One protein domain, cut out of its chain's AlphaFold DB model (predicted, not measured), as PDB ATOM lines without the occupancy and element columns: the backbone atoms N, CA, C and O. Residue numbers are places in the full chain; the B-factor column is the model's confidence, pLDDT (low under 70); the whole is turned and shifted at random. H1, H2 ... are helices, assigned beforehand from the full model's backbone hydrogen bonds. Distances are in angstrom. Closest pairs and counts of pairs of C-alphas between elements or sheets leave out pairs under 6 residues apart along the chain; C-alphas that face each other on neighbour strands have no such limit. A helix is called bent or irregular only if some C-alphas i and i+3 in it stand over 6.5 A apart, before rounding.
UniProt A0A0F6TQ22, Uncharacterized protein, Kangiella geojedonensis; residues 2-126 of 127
ATOM      1  N   ILE A   2     178.388 195.680 192.348       61.47
ATOM      2  CA  ILE A   2     179.215 194.694 193.071       61.47
ATOM      3  C   ILE A   2     180.627 195.237 193.382       61.47
ATOM      4  O   ILE A   2     181.098 195.116 194.507       61.47
ATOM      5  N   THR A   3     181.271 195.922 192.431       66.31
ATOM      6  CA  THR A   3     182.598 196.550 192.605       66.31
ATOM      7  C   THR A   3     182.610 197.704 193.618       66.31
ATOM      8  O   THR A   3     183.605 197.925 194.298       66.31
ATOM      9  N   PHE A   4     181.497 198.424 193.786       70.44
ATOM     10  CA  PHE A   4     181.400 199.516 194.761       70.44
ATOM     11  C   PHE A   4     181.399 198.979 196.199       70.44
ATOM     12  O   PHE A   4     182.207 199.413 197.017       70.44
ATOM     13  N   TYR A   5     180.571 197.969 196.485       69.62
ATOM     14  CA  TYR A   5     180.527 197.319 197.803       69.62
ATOM     15  C   TYR A   5     181.832 196.634 198.176       69.62
ATOM     16  O   TYR A   5     182.217 196.585 199.338       69.62
ATOM     17  N   ARG A   6     182.543 196.142 197.170       70.56
ATOM     18  CA  ARG A   6     183.885 195.585 197.301       70.56
ATOM     19  C   ARG A   6     184.913 196.621 197.728       70.56
ATOM     20  O   ARG A   6     185.680 196.381 198.651       70.56
ATOM     21  N   ARG A   7     184.893 197.799 197.112       75.50
ATOM     22  CA  ARG A   7     185.779 198.896 197.516       75.50
ATOM     23  C   ARG A   7     185.436 199.410 198.916       75.50
ATOM     24  O   ARG A   7     186.336 199.688 199.698       75.50
ATOM     25  N   MET A   8     184.150 199.444 199.269       72.88
ATOM     26  CA  MET A   8     183.689 199.738 200.634       72.88
ATOM     27  C   MET A   8     184.175 198.698 201.656       72.88
ATOM     28  O   MET A   8     184.675 199.085 202.709       72.88
ATOM     29  N   TYR A   9     184.092 197.400 201.325       73.94
ATOM     30  CA  TYR A   9     184.597 196.283 202.141       73.94
ATOM     31  C   TYR A   9     186.059 196.513 202.538       73.94
ATOM     32  O   TYR A   9     186.408 196.528 203.717       73.94
ATOM     33  N   TYR A  10     186.916 196.744 201.542       72.50
ATOM     34  CA  TYR A  10     188.353 196.853 201.766       72.50
ATOM     35  C   TYR A  10     188.759 198.203 202.372       72.50
ATOM     36  O   TYR A  10     189.653 198.256 203.215       72.50
ATOM     37  N   GLY A  11     188.045 199.286 202.042       77.06
ATOM     38  CA  GLY A  11     188.200 200.574 202.718       77.06
ATOM     39  C   GLY A  11     187.890 200.490 204.218       77.06
ATOM     40  O   GLY A  11     188.664 200.991 205.033       77.06
ATOM     41  N   TYR A  12     186.808 199.808 204.603       76.12
ATOM     42  CA  TYR A  12     186.476 199.587 206.014       76.12
ATOM     43  C   TYR A  12     187.530 198.732 206.726       76.12
ATOM     44  O   TYR A  12     188.018 199.114 207.790       76.12
ATOM     45  N   PHE A  13     187.930 197.621 206.100       78.25
ATOM     46  CA  PHE A  13     188.977 196.730 206.598       78.25
ATOM     47  C   PHE A  13     190.282 197.488 206.896       78.25
ATOM     48  O   PHE A  13     190.829 197.384 207.995       78.25
ATOM     49  N   LEU A  14     190.747 198.316 205.954       75.88
ATOM     50  CA  LEU A  14     191.930 199.164 206.134       75.88
ATOM     51  C   LEU A  14     191.755 200.167 207.275       75.88
ATOM     52  O   LEU A  14     192.664 200.326 208.084       75.88
ATOM     53  N   SER A  15     190.592 200.817 207.378       78.19
ATOM     54  CA  SER A  15     190.347 201.782 208.454       78.19
ATOM     55  C   SER A  15     190.356 201.139 209.844       78.19
ATOM     56  O   SER A  15     190.790 201.786 210.796       78.19
ATOM     57  N   LEU A  16     189.874 199.902 209.986       75.31
ATOM     58  CA  LEU A  16     189.929 199.177 211.257       75.31
ATOM     59  C   LEU A  16     191.361 198.757 211.603       75.31
ATOM     60  O   LEU A  16     191.778 198.918 212.751       75.31
ATOM     61  N   LYS A  17     192.121 198.301 210.600       78.12
ATOM     62  CA  LYS A  17     193.537 197.951 210.747       78.12
ATOM     63  C   LYS A  17     194.382 199.160 211.168       78.12
ATOM     64  O   LYS A  17     195.202 199.041 212.069       78.12
ATOM     65  N   GLU A  18     194.139 200.332 210.579       80.38
ATOM     66  CA  GLU A  18     194.801 201.601 210.940       80.38
ATOM     67  C   GLU A  18     194.489 202.056 212.369       80.38
ATOM     68  O   GLU A  18     195.310 202.706 213.008       80.38
ATOM     69  N   LYS A  19     193.321 201.683 212.899       78.94
ATOM     70  CA  LYS A  19     192.919 201.964 214.284       78.94
ATOM     71  C   LYS A  19     193.408 200.906 215.283       78.94
ATOM     72  O   LYS A  19     192.975 200.932 216.432       78.94
ATOM     73  N   GLY A  20     194.252 199.962 214.853       74.38
ATOM     74  CA  GLY A  20     194.797 198.900 215.702       74.38
ATOM     75  C   GLY A  20     193.756 197.901 216.217       74.38
ATOM     76  O   GLY A  20     194.017 197.201 217.191       74.38
ATOM     77  N   ARG A  21     192.565 197.835 215.604       73.31
ATOM     78  CA  ARG A  21     191.515 196.891 216.011       73.31
ATOM     79  C   ARG A  21     191.735 195.530 215.357       73.31
ATOM     80  O   ARG A  21     192.155 195.460 214.201       73.31
ATOM     81  N   SER A  22     191.402 194.454 216.072       66.94
ATOM     82  CA  SER A  22     191.289 193.127 215.465       66.94
ATOM     83  C   SER A  22     190.182 193.173 214.412       66.94
ATOM     84  O   SER A  22     189.034 193.503 214.704       66.94
ATOM     85  N   VAL A  23     190.546 192.919 213.158       64.62
ATOM     86  CA  VAL A  23     189.590 192.963 212.052       64.62
ATOM     87  C   VAL A  23     189.053 191.558 211.843       64.62
ATOM     88  O   VAL A  23     189.743 190.715 211.274       64.62
ATOM     89  N   ASN A  24     187.841 191.296 212.328       68.88
ATOM     90  CA  ASN A  24     187.147 190.050 212.038       68.88
ATOM     91  C   ASN A  24     186.454 190.167 210.670       68.88
ATOM     92  O   ASN A  24     185.776 191.158 210.393       68.88
ATOM     93  N   GLU A  25     186.596 189.160 209.807       65.00
ATOM     94  CA  GLU A  25     185.908 189.118 208.508       65.00
ATOM     95  C   GLU A  25     184.381 189.227 208.664       65.00
ATOM     96  O   GLU A  25     183.704 189.775 207.789       65.00
ATOM     97  N   ALA A  26     183.851 188.778 209.809       65.56
ATOM     98  CA  ALA A  26     182.448 188.920 210.176       65.56
ATOM     99  C   ALA A  26     182.007 190.393 210.279       65.56
ATOM    100  O   ALA A  26     180.984 190.760 209.699       65.56
ATOM    101  N   ASP A  27     182.797 191.258 210.922       64.81
ATOM    102  CA  ASP A  27     182.461 192.678 211.116       64.81
ATOM    103  C   ASP A  27     182.409 193.428 209.782       64.81
ATOM    104  O   ASP A  27     181.532 194.259 209.534       64.81
ATOM    105  N   VAL A  28     183.335 193.099 208.880       66.12
ATOM    106  CA  VAL A  28     183.376 193.679 207.535       66.12
ATOM    107  C   VAL A  28     182.216 193.154 206.680       66.12
ATOM    108  O   VAL A  28     181.625 193.904 205.902       66.12
ATOM    109  N   SER A  29     181.838 191.883 206.845       66.50
ATOM    110  CA  SER A  29     180.674 191.296 206.173       66.50
ATOM    111  C   SER A  29     179.364 191.970 206.598       66.50
ATOM    112  O   SER A  29     178.572 192.363 205.738       66.50
ATOM    113  N   ILE A  30     179.172 192.195 207.905       67.81
ATOM    114  CA  ILE A  30     178.017 192.920 208.465       67.81
ATOM    115  C   ILE A  30     177.947 194.330 207.876       67.81
ATOM    116  O   ILE A  30     176.899 194.775 207.406       67.81
ATOM    117  N   PHE A  31     179.087 195.012 207.834       68.69
ATOM    118  CA  PHE A  31     179.197 196.360 207.305       68.69
ATOM    119  C   PHE A  31     178.773 196.474 205.827       68.69
ATOM    120  O   PHE A  31     178.013 197.364 205.424       68.69
ATOM    121  N   VAL A  32     179.215 195.528 205.000       70.44
ATOM    122  CA  VAL A  32     178.799 195.468 203.597       70.44
ATOM    123  C   VAL A  32     177.335 195.059 203.458       70.44
ATOM    124  O   VAL A  32     176.643 195.588 202.589       70.44
ATOM    125  N   GLY A  33     176.838 194.179 204.328       73.31
ATOM    126  CA  GLY A  33     175.415 193.862 204.436       73.31
ATOM    127  C   GLY A  33     174.558 195.113 204.654       73.31
ATOM    128  O   GLY A  33     173.590 195.319 203.926       73.31
ATOM    129  N   MET A  34     174.969 196.005 205.562       76.62
ATOM    130  CA  MET A  34     174.286 197.285 205.795       76.62
ATOM    131  C   MET A  34     174.305 198.193 204.560       76.62
ATOM    132  O   MET A  34     173.284 198.771 204.198       76.62
ATOM    133  N   SER A  35     175.441 198.287 203.866       75.94
ATOM    134  CA  SER A  35     175.548 199.094 202.640       75.94
ATOM    135  C   SER A  35     174.580 198.612 201.552       75.94
ATOM    136  O   SER A  35     173.934 199.415 200.879       75.94
ATOM    137  N   ARG A  36     174.465 197.289 201.392       78.56
ATOM    138  CA  ARG A  36     173.532 196.653 200.453       78.56
ATOM    139  C   ARG A  36     172.090 196.915 200.846       78.56
ATOM    140  O   ARG A  36     171.295 197.309 200.000       78.56
ATOM    141  N   PHE A  37     171.774 196.741 202.126       82.12
ATOM    142  CA  PHE A  37     170.450 197.003 202.677       82.12
ATOM    143  C   PHE A  37     169.970 198.422 202.346       82.12
ATOM    144  O   PHE A  37     168.875 198.588 201.809       82.12
ATOM    145  N   VAL A  38     170.808 199.435 202.589       81.50
ATOM    146  CA  VAL A  38     170.506 200.844 202.276       81.50
ATOM    147  C   VAL A  38     170.167 201.016 200.803       81.50
ATOM    148  O   VAL A  38     169.140 201.579 200.440       81.50
ATOM    149  N   PHE A  39     171.023 200.505 199.931       82.19
ATOM    150  CA  PHE A  39     170.858 200.689 198.502       82.19
ATOM    151  C   PHE A  39     169.634 199.970 197.939       82.19
ATOM    152  O   PHE A  39     168.910 200.545 197.130       82.19
ATOM    153  N   TYR A  40     169.369 198.737 198.374       82.56
ATOM    154  CA  TYR A  40     168.168 198.024 197.950       82.56
ATOM    155  C   TYR A  40     166.907 198.680 198.497       82.56
ATOM    156  O   TYR A  40     165.926 198.774 197.771       82.56
ATOM    157  N   THR A  41     166.953 199.239 199.705       81.12
ATOM    158  CA  THR A  41     165.863 200.069 200.231       81.12
ATOM    159  C   THR A  41     165.598 201.281 199.333       81.12
ATOM    160  O   THR A  41     164.448 201.550 198.991       81.12
ATOM    161  N   ILE A  42     166.652 201.969 198.880       82.31
ATOM    162  CA  ILE A  42     166.538 203.101 197.949       82.31
ATOM    163  C   ILE A  42     165.939 202.656 196.608       82.31
ATOM    164  O   ILE A  42     165.004 203.286 196.123       82.31
ATOM    165  N   ILE A  43     166.426 201.557 196.019       82.69
ATOM    166  CA  ILE A  43     165.873 201.010 194.769       82.69
ATOM    167  C   ILE A  43     164.388 200.684 194.924       82.69
ATOM    168  O   ILE A  43     163.584 201.076 194.082       82.69
ATOM    169  N   LEU A  44     164.019 199.980 195.991       80.88
ATOM    170  CA  LEU A  44     162.638 199.599 196.269       80.88
ATOM    171  C   LEU A  44     161.737 200.831 196.424       80.88
ATOM    172  O   LEU A  44     160.618 200.842 195.913       80.88
ATOM    173  N   PHE A  45     162.235 201.885 197.071       80.31
ATOM    174  CA  PHE A  45     161.523 203.154 197.192       80.31
ATOM    175  C   PHE A  45     161.299 203.821 195.831       80.31
ATOM    176  O   PHE A  45     160.174 204.204 195.517       80.31
ATOM    177  N   PHE A  46     162.336 203.902 194.991       80.75
ATOM    178  CA  PHE A  46     162.216 204.446 193.636       80.75
ATOM    179  C   PHE A  46     161.239 203.639 192.781       80.75
ATOM    180  O   PHE A  46     160.372 204.215 192.132       80.75
ATOM    181  N   LEU A  47     161.335 202.311 192.798       80.12
ATOM    182  CA  LEU A  47     160.455 201.462 191.999       80.12
ATOM    183  C   LEU A  47     158.991 201.565 192.445       80.12
ATOM    184  O   LEU A  47     158.103 201.567 191.592       80.12
ATOM    185  N   ARG A  48     158.730 201.741 193.748       77.31
ATOM    186  CA  ARG A  48     157.389 202.084 194.237       77.31
ATOM    187  C   ARG A  48     156.939 203.460 193.755       77.31
ATOM    188  O   ARG A  48     155.802 203.589 193.319       77.31
ATOM    189  N   TYR A  49     157.795 204.478 193.846       81.44
ATOM    190  CA  TYR A  49     157.459 205.841 193.417       81.44
ATOM    191  C   TYR A  49     157.057 205.891 191.935       81.44
ATOM    192  O   TYR A  49     156.093 206.559 191.579       81.44
ATOM    193  N   TYR A  50     157.739 205.115 191.091       82.25
ATOM    194  CA  TYR A  50     157.410 204.965 189.672       82.25
ATOM    195  C   TYR A  50     156.257 203.987 189.387       82.25
ATOM    196  O   TYR A  50     155.959 203.723 188.226       82.25
ATOM    197  N   GLY A  51     155.617 203.424 190.416       77.50
ATOM    198  CA  GLY A  51     154.483 202.510 190.264       77.50
ATOM    199  C   GLY A  51     154.830 201.153 189.643       77.50
ATOM    200  O   GLY A  51     153.927 200.441 189.217       77.50
ATOM    201  N   VAL A  52     156.113 200.775 189.592       80.31
ATOM    202  CA  VAL A  52     156.573 199.526 188.951       80.31
ATOM    203  C   VAL A  52     156.060 198.294 189.702       80.31
ATOM    204  O   VAL A  52     155.764 197.272 189.090       80.31
ATOM    205  N   PHE A  53     155.940 198.382 191.028       72.06
ATOM    206  CA  PHE A  53     155.260 197.387 191.857       72.06
ATOM    207  C   PHE A  53     154.801 197.999 193.183       72.06
ATOM    208  O   PHE A  53     155.343 198.999 193.660       72.06
ATOM    209  N   SER A  54     153.810 197.365 193.807       72.19
ATOM    210  CA  SER A  54     153.335 197.725 195.140       72.19
ATOM    211  C   SER A  54     154.116 196.970 196.215       72.19
ATOM    212  O   SER A  54     154.052 195.743 196.292       72.19
ATOM    213  N   LEU A  55     154.808 197.700 197.089       73.94
ATOM    214  CA  LEU A  55     155.268 197.152 198.366       73.94
ATOM    215  C   LEU A  55     154.159 197.321 199.390       73.94
ATOM    216  O   LEU A  55     153.740 198.443 199.678       73.94
ATOM    217  N   THR A  56     153.699 196.204 199.935       75.25
ATOM    218  CA  THR A  56     152.852 196.193 201.123       75.25
ATOM    219  C   THR A  56     153.727 196.178 202.370       75.25
ATOM    220  O   THR A  56     154.909 195.819 202.333       75.25
ATOM    221  N   ARG A  57     153.124 196.546 203.497       73.50
ATOM    222  CA  ARG A  57     153.750 196.500 204.821       73.50
ATOM    223  C   ARG A  57     154.370 195.147 205.143       73.50
ATOM    224  O   ARG A  57     155.500 195.080 205.613       73.50
ATOM    225  N   GLU A  58     153.625 194.088 204.870       73.12
ATOM    226  CA  GLU A  58     154.036 192.720 205.168       73.12
ATOM    227  C   GLU A  58     155.256 192.315 204.336       73.12
ATOM    228  O   GLU A  58     156.122 191.593 204.815       73.12
ATOM    229  N   ASN A  59     155.385 192.859 203.122       77.94
ATOM    230  CA  ASN A  59     156.327 192.345 202.133       77.94
ATOM    231  C   ASN A  59     157.584 193.203 201.985       77.94
ATOM    232  O   ASN A  59     158.555 192.752 201.377       77.94
ATOM    233  N   VAL A  60     157.602 194.419 202.541       79.19
ATOM    234  CA  VAL A  60     158.728 195.345 202.356       79.19
ATOM    235  C   VAL A  60     160.027 194.801 202.943       79.19
ATOM    236  O   VAL A  60     161.068 194.836 202.287       79.19
ATOM    237  N   TRP A  61     159.961 194.212 204.136       79.69
ATOM    238  CA  TRP A  61     161.125 193.621 204.788       79.69
ATOM    239  C   TRP A  61     161.590 192.358 204.069       79.69
ATOM    240  O   TRP A  61     162.790 192.201 203.842       79.69
ATOM    241  N   TYR A  62     160.659 191.507 203.624       79.38
ATOM    242  CA  TYR A  62     160.994 190.324 202.830       79.38
ATOM    243  C   TYR A  62     161.651 190.696 201.502       79.38
ATOM    244  O   TYR A  62     162.639 190.071 201.126       79.38
ATOM    245  N   ALA A  63     161.176 191.745 200.827       78.69
ATOM    246  CA  ALA A  63     161.771 192.225 199.587       78.69
ATOM    247  C   ALA A  63     163.206 192.724 199.809       78.69
ATOM    248  O   ALA A  63     164.115 192.311 199.089       78.69
ATOM    249  N   VAL A  64     163.440 193.558 200.830       80.19
ATOM    250  CA  VAL A  64     164.791 194.058 201.139       80.19
ATOM    251  C   VAL A  64     165.734 192.901 201.485       80.19
ATOM    252  O   VAL A  64     166.829 192.813 200.929       80.19
ATOM    253  N   ILE A  65     165.307 191.992 202.368       79.38
ATOM    254  CA  ILE A  65     166.105 190.829 202.779       79.38
ATOM    255  C   ILE A  65     166.409 189.937 201.571       79.38
ATOM    256  O   ILE A  65     167.561 189.548 201.379       79.38
ATOM    257  N   PHE A  66     165.415 189.660 200.725       80.81
ATOM    258  CA  PHE A  66     165.585 188.859 199.517       80.81
ATOM    259  C   PHE A  66     166.622 189.469 198.575       80.81
ATOM    260  O   PHE A  66     167.533 188.763 198.153       80.81
ATOM    261  N   PHE A  67     166.552 190.773 198.287       77.38
ATOM    262  CA  PHE A  67     167.523 191.424 197.401       77.38
ATOM    263  C   PHE A  67     168.948 191.404 197.967       77.38
ATOM    264  O   PHE A  67     169.898 191.142 197.226       77.38
ATOM    265  N   VAL A  68     169.103 191.616 199.277       77.38
ATOM    266  CA  VAL A  68     170.408 191.531 199.948       77.38
ATOM    267  C   VAL A  68     170.968 190.108 199.870       77.38
ATOM    268  O   VAL A  68     172.123 189.926 199.480       77.38
ATOM    269  N   LEU A  69     170.164 189.093 200.201       78.38
ATOM    270  CA  LEU A  69     170.583 187.689 200.165       78.38
ATOM    271  C   LEU A  69     170.872 187.214 198.739       78.38
ATOM    272  O   LEU A  69     171.894 186.569 198.505       78.38
ATOM    273  N   PHE A  70     170.019 187.573 197.781       77.19
ATOM    274  CA  PHE A  70     170.189 187.236 196.374       77.19
ATOM    275  C   PHE A  70     171.502 187.796 195.825       77.19
ATOM    276  O   PHE A  70     172.271 187.065 195.204       77.19
ATOM    277  N   GLU A  71     171.824 189.062 196.103       75.81
ATOM    278  CA  GLU A  71     173.094 189.633 195.651       75.81
ATOM    279  C   GLU A  71     174.299 189.026 196.374       75.81
ATOM    280  O   GLU A  71     175.342 188.825 195.751       75.81
ATOM    281  N   VAL A  72     174.189 188.684 197.661       74.12
ATOM    282  CA  VAL A  72     175.256 187.962 198.375       74.12
ATOM    283  C   VAL A  72     175.524 186.611 197.712       74.12
ATOM    284  O   VAL A  72     176.683 186.318 197.402       74.12
ATOM    285  N   LEU A  73     174.477 185.827 197.448       74.94
ATOM    286  CA  LEU A  73     174.573 184.525 196.788       74.94
ATOM    287  C   LEU A  73     175.141 184.657 195.374       74.94
ATOM    288  O   LEU A  73     176.118 183.985 195.052       74.94
ATOM    289  N   LEU A  74     174.626 185.588 194.567       73.75
ATOM    290  CA  LEU A  74     175.120 185.859 193.216       73.75
ATOM    291  C   LEU A  74     176.590 186.304 193.229       73.75
ATOM    292  O   LEU A  74     177.410 185.833 192.448       73.75
ATOM    293  N   SER A  75     176.960 187.186 194.155       68.06
ATOM    294  CA  SER A  75     178.330 187.681 194.317       68.06
ATOM    295  C   SER A  75     179.288 186.606 194.829       68.06
ATOM    296  O   SER A  75     180.500 186.734 194.637       68.06
ATOM    297  N   ASN A  76     178.793 185.585 195.526       70.50
ATOM    298  CA  ASN A  76     179.584 184.428 195.937       70.50
ATOM    299  C   ASN A  76     179.718 183.425 194.787       70.50
ATOM    300  O   ASN A  76     180.833 182.993 194.507       70.50
ATOM    301  N   PHE A  77     178.630 183.151 194.066       71.50
ATOM    302  CA  PHE A  77     178.608 182.291 192.883       71.50
ATOM    303  C   PHE A  77     179.546 182.801 191.779       71.50
ATOM    304  O   PHE A  77     180.375 182.055 191.273       71.50
ATOM    305  N   LEU A  78     179.480 184.095 191.456       65.94
ATOM    306  CA  LEU A  78     180.247 184.682 190.352       65.94
ATOM    307  C   LEU A  78     181.750 184.857 190.638       65.94
ATOM    308  O   LEU A  78     182.521 185.028 189.699       65.94
ATOM    309  N   TYR A  79     182.185 184.897 191.903       63.78
ATOM    310  CA  TYR A  79     183.554 185.338 192.233       63.78
ATOM    311  C   TYR A  79     184.326 184.444 193.218       63.78
ATOM    312  O   TYR A  79     185.550 184.580 193.308       63.78
ATOM    313  N   GLY A  80     183.657 183.510 193.905       64.50
ATOM    314  CA  GLY A  80     184.283 182.417 194.660       64.50
ATOM    315  C   GLY A  80     185.368 182.825 195.672       64.50
ATOM    316  O   GLY A  80     185.363 183.932 196.211       64.50
ATOM    317  N   LYS A  81     186.323 181.914 195.926       58.31
ATOM    318  CA  LYS A  81     187.433 182.083 196.894       58.31
ATOM    319  C   LYS A  81     188.423 183.209 196.543       58.31
ATOM    320  O   LYS A  81     189.014 183.781 197.448       58.31
ATOM    321  N   SER A  82     188.562 183.590 195.267       60.25
ATOM    322  CA  SER A  82     189.490 184.665 194.826       60.25
ATOM    323  C   SER A  82     188.961 186.090 195.044       60.25
ATOM    324  O   SER A  82     189.559 187.079 194.614       60.25
ATOM    325  N   LYS A  83     187.790 186.214 195.675       65.88
ATOM    326  CA  LYS A  83     187.061 187.472 195.806       65.88
ATOM    327  C   LYS A  83     187.874 188.531 196.546       65.88
ATOM    328  O   LYS A  83     187.949 189.648 196.056       65.88
ATOM    329  N   LEU A  84     188.517 188.195 197.662       66.56
ATOM    330  CA  LEU A  84     189.207 189.177 198.506       66.56
ATOM    331  C   LEU A  84     190.488 189.736 197.860       66.56
ATOM    332  O   LEU A  84     190.709 190.944 197.888       66.56
ATOM    333  N   GLU A  85     191.273 188.896 197.184       68.56
ATOM    334  CA  GLU A  85     192.450 189.331 196.413       68.56
ATOM    335  C   GLU A  85     192.081 190.262 195.259       68.56
ATOM    336  O   GLU A  85     192.679 191.324 195.100       68.56
ATOM    337  N   ARG A  86     191.046 189.916 194.484       70.19
ATOM    338  CA  ARG A  86     190.575 190.780 193.390       70.19
ATOM    339  C   ARG A  86     190.070 192.125 193.903       70.19
ATOM    340  O   ARG A  86     190.279 193.143 193.252       70.19
ATOM    341  N   ILE A  87     189.407 192.130 195.059       72.12
ATOM    342  CA  ILE A  87     188.944 193.356 195.715       72.12
ATOM    343  C   ILE A  87     190.128 194.228 196.121       72.12
ATOM    344  O   ILE A  87     190.102 195.434 195.885       72.12
ATOM    345  N   LYS A  88     191.154 193.620 196.721       73.50
ATOM    346  CA  LYS A  88     192.368 194.315 197.139       73.50
ATOM    347  C   LYS A  88     193.072 194.970 195.951       73.50
ATOM    348  O   LYS A  88     193.328 196.165 196.000       73.50
ATOM    349  N   ILE A  89     193.291 194.228 194.866       79.00
ATOM    350  CA  ILE A  89     193.947 194.742 193.651       79.00
ATOM    351  C   ILE A  89     193.165 195.922 193.057       79.00
ATOM    352  O   ILE A  89     193.736 196.966 192.743       79.00
ATOM    353  N   ASP A  90     191.843 195.784 192.939       79.12
ATOM    354  CA  ASP A  90     190.981 196.849 192.423       79.12
ATOM    355  C   ASP A  90     190.980 198.085 193.337       79.12
ATOM    356  O   ASP A  90     190.979 199.211 192.844       79.12
ATOM    357  N   PHE A  91     191.040 197.913 194.660       78.38
ATOM    358  CA  PHE A  91     191.131 199.037 195.591       78.38
ATOM    359  C   PHE A  91     192.503 199.715 195.583       78.38
ATOM    360  O   PHE A  91     192.584 200.943 195.641       78.38
ATOM    361  N   ASP A  92     193.580 198.938 195.493       79.88
ATOM    362  CA  ASP A  92     194.949 199.452 195.481       79.88
ATOM    363  C   ASP A  92     195.232 200.269 194.209       79.88
ATOM    364  O   ASP A  92     195.979 201.245 194.274       79.88
ATOM    365  N   SER A  93     194.542 199.965 193.100       83.44
ATOM    366  CA  SER A  93     194.566 200.752 191.855       83.44
ATOM    367  C   SER A  93     193.869 202.124 191.931       83.44
ATOM    368  O   SER A  93     193.938 202.910 190.984       83.44
ATOM    369  N   LEU A  94     193.182 202.447 193.033       84.75
ATOM    370  CA  LEU A  94     192.499 203.732 193.205       84.75
ATOM    371  C   LEU A  94     193.465 204.846 193.626       84.75
ATOM    372  O   LEU A  94     194.445 204.617 194.328       84.75
ATOM    373  N   SER A  95     193.130 206.093 193.285       86.62
ATOM    374  CA  SER A  95     193.835 207.260 193.828       86.62
ATOM    375  C   SER A  95     193.587 207.423 195.333       86.62
ATOM    376  O   SER A  95     192.526 207.047 195.838       86.62
ATOM    377  N   GLU A  96     194.524 208.044 196.056       84.81
ATOM    378  CA  GLU A  96     194.412 208.214 197.516       84.81
ATOM    379  C   GLU A  96     193.162 208.989 197.954       84.81
ATOM    380  O   GLU A  96     192.512 208.641 198.946       84.81
ATOM    381  N   ASN A  97     192.730 209.967 197.154       85.06
ATOM    382  CA  ASN A  97     191.468 210.675 197.381       85.06
ATOM    383  C   ASN A  97     190.267 209.717 197.348       85.06
ATOM    384  O   ASN A  97     189.380 209.795 198.199       85.06
ATOM    385  N   LYS A  98     190.249 208.769 196.400       81.00
ATOM    386  CA  LYS A  98     189.185 207.764 196.293       81.00
ATOM    387  C   LYS A  98     189.255 206.759 197.440       81.00
ATOM    388  O   LYS A  98     188.215 206.450 198.015       81.00
ATOM    389  N   LYS A  99     190.444 206.289 197.829       81.69
ATOM    390  CA  LYS A  99     190.607 205.381 198.981       81.69
ATOM    391  C   LYS A  99     190.102 206.020 200.275       81.69
ATOM    392  O   LYS A  99     189.333 205.401 201.010       81.69
ATOM    393  N   THR A 100     190.462 207.280 200.515       81.88
ATOM    394  CA  THR A 100     190.006 208.061 201.677       81.88
ATOM    395  C   THR A 100     188.492 208.259 201.670       81.88
ATOM    396  O   THR A 100     187.841 208.112 202.706       81.88
ATOM    397  N   LEU A 101     187.909 208.532 200.500       81.31
ATOM    398  CA  LEU A 101     186.460 208.615 200.340       81.31
ATOM    399  C   LEU A 101     185.786 207.287 200.709       81.31
ATOM    400  O   LEU A 101     184.888 207.289 201.545       81.31
ATOM    401  N   TYR A 102     186.245 206.157 200.163       78.75
ATOM    402  CA  TYR A 102     185.686 204.838 200.488       78.75
ATOM    403  C   TYR A 102     185.816 204.491 201.976       78.75
ATOM    404  O   TYR A 102     184.877 203.944 202.546       78.75
ATOM    405  N   LYS A 103     186.920 204.868 202.637       78.38
ATOM    406  CA  LYS A 103     187.074 204.736 204.097       78.38
ATOM    407  C   LYS A 103     186.033 205.551 204.871       78.38
ATOM    408  O   LYS A 103     185.433 205.033 205.813       78.38
ATOM    409  N   LYS A 104     185.793 206.813 204.490       78.25
ATOM    410  CA  LYS A 104     184.792 207.688 205.137       78.25
ATOM    411  C   LYS A 104     183.360 207.220 204.882       78.25
ATOM    412  O   LYS A 104     182.561 207.160 205.815       78.25
ATOM    413  N   VAL A 105     183.042 206.862 203.637       74.88
ATOM    414  CA  VAL A 105     181.715 206.345 203.267       74.88
ATOM    415  C   VAL A 105     181.430 205.055 204.022       74.88
ATOM    416  O   VAL A 105     180.322 204.862 204.527       74.88
ATOM    417  N   ALA A 106     182.451 204.209 204.166       74.75
ATOM    418  CA  ALA A 106     182.332 203.029 204.980       74.75
ATOM    419  C   ALA A 106     182.069 203.410 206.455       74.75
ATOM    420  O   ALA A 106     180.985 203.253 206.997       74.75
ATOM    421  N   THR A 107     183.048 204.010 207.116       72.56
ATOM    422  CA  THR A 107     183.012 204.177 208.576       72.56
ATOM    423  C   THR A 107     181.904 205.081 209.121       72.56
ATOM    424  O   THR A 107     181.496 204.881 210.261       72.56
ATOM    425  N   VAL A 108     181.428 206.063 208.350       74.44
ATOM    426  CA  VAL A 108     180.497 207.090 208.847       74.44
ATOM    427  C   VAL A 108     179.178 207.080 208.088       74.44
ATOM    428  O   VAL A 108     178.117 207.016 208.700       74.44
ATOM    429  N   ILE A 109     179.222 207.124 206.754       75.56
ATOM    430  CA  ILE A 109     178.004 207.336 205.955       75.56
ATOM    431  C   ILE A 109     177.094 206.109 206.018       75.56
ATOM    432  O   ILE A 109     175.904 206.241 206.259       75.56
ATOM    433  N   THR A 110     177.648 204.910 205.871       73.81
ATOM    434  CA  THR A 110     176.858 203.671 205.826       73.81
ATOM    435  C   THR A 110     176.021 203.398 207.079       73.81
ATOM    436  O   THR A 110     174.836 203.118 206.907       73.81
ATOM    437  N   PRO A 111     176.550 203.462 208.320       75.44
ATOM    438  CA  PRO A 111     175.727 203.209 209.502       75.44
ATOM    439  C   PRO A 111     174.626 204.263 209.657       75.44
ATOM    440  O   PRO A 111     173.487 203.912 209.958       75.44
ATOM    441  N   ILE A 112     174.925 205.535 209.366       81.19
ATOM    442  CA  ILE A 112     173.928 206.615 209.374       81.19
ATOM    443  C   ILE A 112     172.834 206.331 208.339       81.19
ATOM    444  O   ILE A 112     171.648 206.360 208.661       81.19
ATOM    445  N   SER A 113     173.215 206.002 207.105       77.94
ATOM    446  CA  SER A 113     172.266 205.680 206.040       77.94
ATOM    447  C   SER A 113     171.441 204.430 206.347       77.94
ATOM    448  O   SER A 113     170.276 204.380 205.960       77.94
ATOM    449  N   ALA A 114     171.997 203.439 207.050       79.12
ATOM    450  CA  ALA A 114     171.271 202.244 207.478       79.12
ATOM    451  C   ALA A 114     170.181 202.589 208.498       79.12
ATOM    452  O   ALA A 114     169.031 202.204 208.302       79.12
ATOM    453  N   ILE A 115     170.513 203.383 209.520       83.00
ATOM    454  CA  ILE A 115     169.546 203.867 210.516       83.00
ATOM    455  C   ILE A 115     168.437 204.678 209.835       83.00
ATOM    456  O   ILE A 115     167.257 204.435 210.078       83.00
ATOM    457  N   LEU A 116     168.802 205.590 208.929       82.81
ATOM    458  CA  LEU A 116     167.834 206.371 208.157       82.81
ATOM    459  C   LEU A 116     166.939 205.483 207.289       82.81
ATOM    460  O   LEU A 116     165.733 205.692 207.255       82.81
ATOM    461  N   SER A 117     167.502 204.473 206.623       81.62
ATOM    462  CA  SER A 117     166.738 203.539 205.784       81.62
ATOM    463  C   SER A 117     165.740 202.728 206.612       81.62
ATOM    464  O   SER A 117     164.596 202.569 206.196       81.62
ATOM    465  N   ILE A 118     166.136 202.272 207.805       82.88
ATOM    466  CA  ILE A 118     165.236 201.604 208.756       82.88
ATOM    467  C   ILE A 118     164.117 202.556 209.185       82.88
ATOM    468  O   ILE A 118     162.953 202.171 209.146       82.88
ATOM    469  N   GLY A 119     164.454 203.800 209.538       81.88
ATOM    470  CA  GLY A 119     163.472 204.821 209.903       81.88
ATOM    471  C   GLY A 119     162.475 205.090 208.777       81.88
ATOM    472  O   GLY A 119     161.273 205.050 209.004       81.88
ATOM    473  N   VAL A 120     162.949 205.283 207.545       81.62
ATOM    474  CA  VAL A 120     162.088 205.494 206.372       81.62
ATOM    475  C   VAL A 120     161.172 204.298 206.146       81.62
ATOM    476  O   VAL A 120     159.973 204.490 205.970       81.62
ATOM    477  N   LEU A 121     161.693 203.070 206.187       81.12
ATOM    478  CA  LEU A 121     160.872 201.867 206.045       81.12
ATOM    479  C   LEU A 121     159.819 201.764 207.153       81.12
ATOM    480  O   LEU A 121     158.658 201.482 206.867       81.12
ATOM    481  N   TYR A 122     160.205 202.046 208.396       80.38
ATOM    482  CA  TYR A 122     159.303 202.033 209.539       80.38
ATOM    483  C   TYR A 122     158.223 203.115 209.440       80.38
ATOM    484  O   TYR A 122     157.058 202.803 209.590       80.38
ATOM    485  N   PHE A 123     158.536 204.366 209.109       78.94
ATOM    486  CA  PHE A 123     157.504 205.408 209.008       78.94
ATOM    487  C   PHE A 123     156.649 205.301 207.741       78.94
ATOM    488  O   PHE A 123     155.502 205.737 207.728       78.94
ATOM    489  N   THR A 124     157.188 204.721 206.668       74.44
ATOM    490  CA  THR A 124     156.475 204.592 205.389       74.44
ATOM    491  C   THR A 124     155.565 203.362 205.348       74.44
ATOM    492  O   THR A 124     154.573 203.362 204.620       74.44
ATOM    493  N   TYR A 125     155.913 202.303 206.087       74.00
ATOM    494  CA  TYR A 125     155.204 201.018 206.055       74.00
ATOM    495  C   TYR A 125     154.860 200.452 207.438       74.00
ATOM    496  O   TYR A 125     154.135 199.470 207.524       74.00
ATOM    497  N   GLY A 126     155.380 201.021 208.520       63.09
ATOM    498  CA  GLY A 126     155.147 200.619 209.905       63.09
ATOM    499  C   GLY A 126     154.180 201.564 210.615       63.09
ATOM    500  O   GLY A 126     154.580 202.334 211.478       63.09
TER     501      GLY A 126
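This is residues 2 to 126 of the 127 residues of an uncharacterized protein of Kangiella geojedonensis (UniProt A0A0F6TQ22). H2 runs through the middle, with H3 crossing it on one side and H5b, the second arm of bent H5, crossing it on the other. Towards one end, H1 lies between H4 and arm H5a, while residues 76 to 82 stick out. The printed part has 125 residues with five named helices, H1 to H5 in chain order, and no named strand: all helix, with mostly crossed packing. It is compact, with a radius of gyration of the C-alphas of 15.8 A and spans of 43 by 29 by 26 A.

Find C-alpha 96 at (194.412, 208.214, 197.516), where H5, residues 96 to 125, begins. By its hydrogen bonds it was assigned as one helix, but it is bent: C-alphas 107 and 110 are 6.8 A apart. H5a is residues 96 to 107; H5b, residues 110 to 125, ends at C-alpha (155.204, 201.018, 206.055). H2 is residues 25 to 49, 36.3 A; H1 is residues 2 to 18, 24.7 A. H3, residues 57 to 77, 31.0 A, and H4, residues 80 to 92, are irregular: C-alphas 58 and 61 are 7.2 A apart, 81 and 84 7.5 A.

H5b touches H2 residues 31 to 42, closest at the C-alphas of Ala 114 and Val 38, 5.4 A. H2 touches H3 at a steep tilt of 52 degrees, closest at C-alphas 36 and 68, 6.0 A. H1 touches H5a, about perpendicular at 86 degrees, closest at C-alphas 11 and 103, 4.5 A. H4 touches H1 with residues 87 to 91 alone, closest at C-alphas 91 and 7, 5.7 A. H1 and H2 form a helical hairpin, closest at C-alphas 9 and 32, 6.0 A. H2 and H4 are apart. Every O i to N i+4 pair is within hydrogen-bond range in H1, H2, H5a and H5b; H3 has 15 of 17, H4 7 of 9.

Look at Gly 20 and Gly 51, whose C-alphas are the two farthest apart, 47.8 A. The printed part has no cut and no long link. Mean pLDDT of the printed part is 75.6; residues 22 to 31 and 78 to 85 are among those under 70.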